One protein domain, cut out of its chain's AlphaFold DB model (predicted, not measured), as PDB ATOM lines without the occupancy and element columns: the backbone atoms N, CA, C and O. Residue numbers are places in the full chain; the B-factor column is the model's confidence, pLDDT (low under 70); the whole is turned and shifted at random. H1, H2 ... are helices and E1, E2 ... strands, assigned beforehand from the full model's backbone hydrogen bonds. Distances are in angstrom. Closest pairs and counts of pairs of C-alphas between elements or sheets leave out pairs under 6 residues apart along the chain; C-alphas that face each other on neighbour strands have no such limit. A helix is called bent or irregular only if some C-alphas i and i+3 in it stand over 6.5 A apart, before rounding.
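Overview. This is residues 87 to 141 of the 141 residues of the protein "Insulin-like growth factor binding protein, N-terminal" of Pseudocohnilembus persalinus (UniProt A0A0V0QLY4). With little regular structure, two small strand hairpins, E1-E2 and E3-E4, sit side by side, and a tail, residues 133 to 141, sticks out and adds to the length. The 55 printed residues run E1, E2, E3, E4, H1, with two antiparallel two-stranded sheets; the class is mostly strand, with only 20 residues in named elements. The whole is loose, radius of gyration of the C-alphas 13.1 A, spanning 46 by 19 by 13 A.

Along the chain. Find C-alpha 90 at (389.691, -195.073, 11.064), where E1, residues 90 to 93, begins. E2 is 100 to 103, E3 108 to 111 and E4 114 to 117, 10.0 A long. H1, 132 to 135, ends at (404.738, -185.478, 27.648); it is only just irregular, 6.9 A long.

Arrangement. In hairpin E1-E2, N 91 and O 102 are 2.8 A apart; in hairpin E3-E4, N 109 and O 116 are 2.9 A apart. Between E2 and E4, the closest C-alphas, Cys 103 and Cys 115, are 5.6 A apart. H1, too short for O i to N i+4 pairs, has 0 of 1 O i to N i+3 pair within range; E3 and H1 are apart.

Size, cuts and confidence. C-alphas 95 and 141 are farthest apart, 46.3 A. The printed part has no cut. The link E4 to H1 is long; in it residues 122 to 123 pair with 129 to 130. Residues 133 to 141 have pLDDT under 70.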
ATOM      1  N   ASP A  87     389.470-200.193  13.249       98.00
ATOM      2  CA  ASP A  87     390.777-199.862  13.802       98.00
ATOM      3  C   ASP A  87     390.783-198.403  14.283       98.00
ATOM      4  O   ASP A  87     390.101-197.554  13.700       98.00
ATOM      5  N   HIS A  88     391.550-198.097  15.334       97.69
ATOM      6  CA  HIS A  88     391.563-196.764  15.944       97.69
ATOM      7  C   HIS A  88     391.938-195.668  14.948       97.69
ATOM      8  O   HIS A  88     391.528-194.528  15.132       97.69
ATOM      9  N   GLN A  89     392.700-196.001  13.906       97.62
ATOM     10  CA  GLN A  89     393.108-195.056  12.870       97.62
ATOM     11  C   GLN A  89     391.961-194.629  11.930       97.62
ATOM     12  O   GLN A  89     392.105-193.647  11.194       97.62
ATOM     13  N   CYS A  90     390.834-195.350  11.927       98.12
ATOM     14  CA  CYS A  90     389.691-195.073  11.064       98.12
ATOM     15  C   CYS A  90     388.536-194.426  11.853       98.12
ATOM     16  O   CYS A  90     388.056-194.980  12.840       98.12
ATOM     17  N   ALA A  91     387.997-193.308  11.363       97.88
ATOM     18  CA  ALA A  91     386.664-192.841  11.760       97.88
ATOM     19  C   ALA A  91     385.568-193.738  11.163       97.88
ATOM     20  O   ALA A  91     384.519-193.945  11.771       97.88
ATOM     21  N   ARG A  92     385.811-194.279   9.963       97.88
ATOM     22  CA  ARG A  92     384.936-195.237   9.279       97.88
ATOM     23  C   ARG A  92     385.766-196.273   8.545       97.88
ATOM     24  O   ARG A  92     386.773-195.933   7.923       97.88
ATOM     25  N   CYS A  93     385.304-197.513   8.563       97.94
ATOM     26  CA  CYS A  93     385.907-198.630   7.853       97.94
ATOM     27  C   CYS A  93     384.833-199.471   7.155       97.94
ATOM     28  O   CYS A  93     383.660-199.427   7.524       97.94
ATOM     29  N   GLU A  94     385.236-200.233   6.142       96.31
ATOM     30  CA  GLU A  94     384.345-201.103   5.373       96.31
ATOM     31  C   GLU A  94     384.962-202.487   5.163       96.31
ATOM     32  O   GLU A  94     386.160-202.621   4.948       96.31
ATOM     33  N   ASN A  95     384.138-203.534   5.137       95.06
ATOM     34  CA  ASN A  95     384.523-204.945   4.956       95.06
ATOM     35  C   ASN A  95     385.372-205.561   6.088       95.06
ATOM     36  O   ASN A  95     385.183-206.730   6.410       95.06
ATOM     37  N   ASN A  96     386.315-204.823   6.674       97.00
ATOM     38  CA  ASN A  96     387.103-205.231   7.837       97.00
ATOM     39  C   ASN A  96     387.559-204.005   8.648       97.00
ATOM     40  O   ASN A  96     387.424-202.869   8.197       97.00
ATOM     41  N   SER A  97     388.144-204.240   9.827       97.69
ATOM     42  CA  SER A  97     388.563-203.175  10.748       97.69
ATOM     43  C   SER A  97     389.628-202.231  10.180       97.69
ATOM     44  O   SER A  97     389.669-201.073  10.580       97.69
ATOM     45  N   HIS A  98     390.485-202.695   9.268       96.00
ATOM     46  CA  HIS A  98     391.659-201.956   8.792       96.00
ATOM     47  C   HIS A  98     391.470-201.272   7.435       96.00
ATOM     48  O   HIS A  98     392.321-200.475   7.051       96.00
ATOM     49  N   THR A  99     390.394-201.566   6.703       97.38
ATOM     50  CA  THR A  99     390.067-200.870   5.452       97.38
ATOM     51  C   THR A  99     389.343-199.570   5.791       97.38
ATOM     52  O   THR A  99     388.111-199.517   5.808       97.38
ATOM     53  N   CYS A 100     390.103-198.522   6.098       97.81
ATOM     54  CA  CYS A 100     389.557-197.201   6.368       97.81
ATOM     55  C   CYS A 100     388.981-196.576   5.095       97.81
ATOM     56  O   CYS A 100     389.609-196.595   4.037       97.81
ATOM     57  N   VAL A 101     387.820-195.947   5.243       97.69
ATOM     58  CA  VAL A 101     387.233-195.042   4.241       97.69
ATOM     59  C   VAL A 101     387.200-193.592   4.732       97.69
ATOM     60  O   VAL A 101     387.001-192.672   3.946       97.69
ATOM     61  N   GLU A 102     387.433-193.385   6.030       98.00
ATOM     62  CA  GLU A 102     387.597-192.075   6.656       98.00
ATOM     63  C   GLU A 102     388.589-192.193   7.820       98.00
ATOM     64  O   GLU A 102     388.481-193.120   8.629       98.00
ATOM     65  N   CYS A 103     389.550-191.273   7.920       98.12
ATOM     66  CA  CYS A 103     390.547-191.273   8.992       98.12
ATOM     67  C   CYS A 103     390.013-190.640  10.283       98.12
ATOM     68  O   CYS A 103     389.206-189.717  10.246       98.12
ATOM     69  N   SER A 104     390.485-191.132  11.429       97.50
ATOM     70  CA  SER A 104     390.025-190.723  12.767       97.50
ATOM     71  C   SER A 104     390.501-189.342  13.230       97.50
ATOM     72  O   SER A 104     389.941-188.786  14.172       97.50
ATOM     73  N   ASP A 105     391.543-188.795  12.604       97.12
ATOM     74  CA  ASP A 105     392.193-187.544  12.997       97.12
ATOM     75  C   ASP A 105     392.602-186.753  11.749       97.12
ATOM     76  O   ASP A 105     392.995-187.328  10.736       97.12
ATOM     77  N   VAL A 106     392.553-185.424  11.839       96.50
ATOM     78  CA  VAL A 106     392.987-184.498  10.778       96.50
ATOM     79  C   VAL A 106     394.488-184.585  10.475       96.50
ATOM     80  O   VAL A 106     394.927-184.186   9.402       96.50
ATOM     81  N   ASN A 107     395.274-185.106  11.417       97.19
ATOM     82  CA  ASN A 107     396.704-185.367  11.296       97.19
ATOM     83  C   ASN A 107     396.999-186.794  10.807       97.19
ATOM     84  O   ASN A 107     398.149-187.232  10.864       97.19
ATOM     85  N   ARG A 108     395.987-187.535  10.339       97.44
ATOM     86  CA  ARG A 108     396.164-188.770   9.571       97.44
ATOM     87  C   ARG A 108     395.899-188.500   8.095       97.44
ATOM     88  O   ARG A 108     394.975-187.769   7.748       97.44
ATOM     89  N   SER A 109     396.692-189.119   7.228       97.50
ATOM     90  CA  SER A 109     396.478-189.107   5.779       97.50
ATOM     91  C   SER A 109     396.098-190.502   5.302       97.50
ATOM     92  O   SER A 109     396.675-191.492   5.750       97.50
ATOM     93  N   MET A 110     395.127-190.577   4.391       97.06
ATOM     94  CA  MET A 110     394.679-191.843   3.822       97.06
ATOM     95  C   MET A 110     395.574-192.257   2.652       97.06
ATOM     96  O   MET A 110     395.659-191.546   1.650       97.06
ATOM     97  N   GLU A 111     396.173-193.439   2.744       94.25
ATOM     98  CA  GLU A 111     396.913-194.080   1.660       94.25
ATOM     99  C   GLU A 111     396.557-195.571   1.617       94.25
ATOM    100  O   GLU A 111     396.660-196.277   2.617       94.25
ATOM    101  N   ALA A 112     396.079-196.055   0.465       92.88
ATOM    102  CA  ALA A 112     395.678-197.454   0.264       92.88
ATOM    103  C   ALA A 112     394.733-198.019   1.357       92.88
ATOM    104  O   ALA A 112     394.913-199.143   1.824       92.88
ATOM    105  N   ASN A 113     393.709-197.243   1.743       94.00
ATOM    106  CA  ASN A 113     392.738-197.556   2.808       94.00
ATOM    107  C   ASN A 113     393.338-197.670   4.220       94.00
ATOM    108  O   ASN A 113     392.694-198.209   5.114       94.00
ATOM    109  N   LYS A 114     394.548-197.159   4.445       95.00
ATOM    110  CA  LYS A 114     395.159-197.038   5.769       95.00
ATOM    111  C   LYS A 114     395.342-195.564   6.119       95.00
ATOM    112  O   LYS A 114     395.533-194.739   5.231       95.00
ATOM    113  N   CYS A 115     395.265-195.240   7.406       97.25
ATOM    114  CA  CYS A 115     395.343-193.870   7.909       97.25
ATOM    115  C   CYS A 115     396.568-193.698   8.807       97.25
ATOM    116  O   CYS A 115     396.489-193.851  10.026       97.25
ATOM    117  N   ASP A 116     397.702-193.357   8.205       96.62
ATOM    118  CA  ASP A 116     398.952-193.144   8.932       96.62
ATOM    119  C   ASP A 116     399.103-191.677   9.362       96.62
ATOM    120  O   ASP A 116     398.582-190.762   8.716       96.62
ATOM    121  N   CYS A 117     399.791-191.446  10.484       96.88
ATOM    122  CA  CYS A 117     400.079-190.093  10.955       96.88
ATOM    123  C   CYS A 117     400.976-189.353   9.955       96.88
ATOM    124  O   CYS A 117     401.960-189.911   9.472       96.88
ATOM    125  N   ILE A 118     400.649-188.091   9.674       96.50
ATOM    126  CA  ILE A 118     401.466-187.234   8.808       96.50
ATOM    127  C   ILE A 118     402.813-186.900   9.463       96.50
ATOM    128  O   ILE A 118     402.966-186.971  10.687       96.50
ATOM    129  N   ASP A 119     403.777-186.472   8.647       94.94
ATOM    130  CA  ASP A 119     405.119-186.104   9.099       94.94
ATOM    131  C   ASP A 119     405.097-185.136  10.296       94.94
ATOM    132  O   ASP A 119     404.411-184.112  10.305       94.94
ATOM    133  N   GLY A 120     405.882-185.467  11.324       92.19
ATOM    134  CA  GLY A 120     405.955-184.707  12.578       92.19
ATOM    135  C   GLY A 120     404.946-185.133  13.651       92.19
ATOM    136  O   GLY A 120     405.037-184.648  14.784       92.19
ATOM    137  N   TYR A 121     404.041-186.063  13.342       95.31
ATOM    138  CA  TYR A 121     403.130-186.688  14.295       95.31
ATOM    139  C   TYR A 121     403.411-188.185  14.445       95.31
ATOM    140  O   TYR A 121     403.989-188.822  13.569       95.31
ATOM    141  N   PHE A 122     403.000-188.751  15.580       94.94
ATOM    142  CA  PHE A 122     403.291-190.134  15.946       94.94
ATOM    143  C   PHE A 122     402.023-190.863  16.384       94.94
ATOM    144  O   PHE A 122     401.169-190.292  17.071       94.94
ATOM    145  N   ASP A 123     401.930-192.136  15.999       95.06
ATOM    146  CA  ASP A 123     400.855-193.027  16.421       95.06
ATOM    147  C   ASP A 123     401.189-193.635  17.791       95.06
ATOM    148  O   ASP A 123     402.253-194.225  17.982       95.06
ATOM    149  N   TYR A 124     400.269-193.490  18.744       94.88
ATOM    150  CA  TYR A 124     400.372-194.050  20.094       94.88
ATOM    151  C   TYR A 124     399.340-195.161  20.352       94.88
ATOM    152  O   TYR A 124     399.054-195.477  21.505       94.88
ATOM    153  N   GLY A 125     398.759-195.741  19.297       94.25
ATOM    154  CA  GLY A 125     397.707-196.755  19.399       94.25
ATOM    155  C   GLY A 125     396.361-196.175  19.834       94.25
ATOM    156  O   GLY A 125     395.584-196.844  20.510       94.25
ATOM    157  N   VAL A 126     396.112-194.904  19.511       94.94
ATOM    158  CA  VAL A 126     394.873-194.186  19.830       94.94
ATOM    159  C   VAL A 126     394.378-193.423  18.609       94.94
ATOM    160  O   VAL A 126     395.133-193.166  17.669       94.94
ATOM    161  N   ALA A 127     393.102-193.037  18.631       94.94
ATOM    162  CA  ALA A 127     392.451-192.395  17.492       94.94
ATOM    163  C   ALA A 127     393.203-191.161  16.975       94.94
ATOM    164  O   ALA A 127     393.256-190.938  15.766       94.94
ATOM    165  N   THR A 128     393.835-190.405  17.871       95.50
ATOM    166  CA  THR A 128     394.542-189.174  17.531       95.50
ATOM    167  C   THR A 128     396.042-189.371  17.350       95.50
ATOM    168  O   THR A 128     396.677-190.172  18.036       95.50
ATOM    169  N   CYS A 129     396.633-188.601  16.440       95.69
ATOM    170  CA  CYS A 129     398.085-188.560  16.297       95.69
ATOM    171  C   CYS A 129     398.673-187.517  17.251       95.69
ATOM    172  O   CYS A 129     398.236-186.366  17.292       95.69
ATOM    173  N   GLY A 130     399.684-187.905  18.026       92.88
ATOM    174  CA  GLY A 130     400.305-187.030  19.019       92.88
ATOM    175  C   GLY A 130     401.636-186.458  18.542       92.88
ATOM    176  O   GLY A 130     402.429-187.144  17.901       92.88
ATOM    177  N   GLN A 131     401.935-185.217  18.919       87.56
ATOM    178  CA  GLN A 131     403.281-184.653  18.791       87.56
ATOM    179  C   GLN A 131     404.108-184.952  20.048       87.56
ATOM    180  O   GLN A 131     403.576-185.027  21.158       87.56
ATOM    181  N   GLN A 132     405.429-185.064  19.895       72.19
ATOM    182  CA  GLN A 132     406.374-185.370  20.985       72.19
ATOM    183  C   GLN A 132     406.366-184.349  22.145       72.19
ATOM    184  O   GLN A 132     406.906-184.628  23.213       72.19
ATOM    185  N   TYR A 133     405.715-183.193  21.990       63.81
ATOM    186  CA  TYR A 133     405.699-182.126  22.995       63.81
ATOM    187  C   TYR A 133     404.642-182.284  24.104       63.81
ATOM    188  O   TYR A 133     404.658-181.514  25.062       63.81
ATOM    189  N   MET A 134     403.754-183.285  24.046       56.75
ATOM    190  CA  MET A 134     402.684-183.440  25.051       56.75
ATOM    191  C   MET A 134     403.060-184.253  26.307       56.75
ATOM    192  O   MET A 134     402.246-184.365  27.219       56.75
ATOM    193  N   GLN A 135     404.288-184.771  26.430       54.16
ATOM    194  CA  GLN A 135     404.738-185.478  27.648       54.16
ATOM    195  C   GLN A 135     405.297-184.543  28.748       54.16
ATOM    196  O   GLN A 135     405.610-185.014  29.839       54.16
ATOM    197  N   LEU A 136     405.396-183.221  28.527       53.91
ATOM    198  CA  LEU A 136     406.031-182.289  29.482       53.91
ATOM    199  C   LEU A 136     405.082-181.390  30.301       53.91
ATOM    200  O   LEU A 136     405.562-180.495  30.989       53.91
ATOM    201  N   GLN A 137     403.764-181.623  30.313       54.03
ATOM    202  CA  GLN A 137     402.847-180.835  31.167       54.03
ATOM    203  C   GLN A 137     402.051-181.635  32.210       54.03
ATOM    204  O   GLN A 137     401.127-181.102  32.814       54.03
ATOM    205  N   ARG A 138     402.441-182.881  32.514       57.06
ATOM    206  CA  ARG A 138     401.918-183.618  33.690       57.06
ATOM    207  C   ARG A 138     402.878-183.692  34.886       57.06
ATOM    208  O   ARG A 138     402.629-184.458  35.806       57.06
ATOM    209  N   TRP A 139     403.918-182.854  34.903       53.28
ATOM    210  CA  TRP A 139     404.816-182.663  36.056       53.28
ATOM    211  C   TRP A 139     405.089-181.181  36.364       53.28
ATOM    212  O   TRP A 139     406.197-180.827  36.760       53.28
ATOM    213  N   LEU A 140     404.106-180.295  36.162       49.28
ATOM    214  CA  LEU A 140     404.220-178.885  36.573       49.28
ATOM    215  C   LEU A 140     403.061-178.351  37.426       49.28
ATOM    216  O   LEU A 140     402.958-177.138  37.578       49.28
ATOM    217  N   LEU A 141     402.266-179.224  38.052       44.81
ATOM    218  CA  LEU A 141     401.502-178.914  39.269       44.81
ATOM    219  C   LEU A 141     401.446-180.148  40.171       44.81
ATOM    220  O   LEU A 141     401.096-181.226  39.639       44.81
TER     221      LEU A 141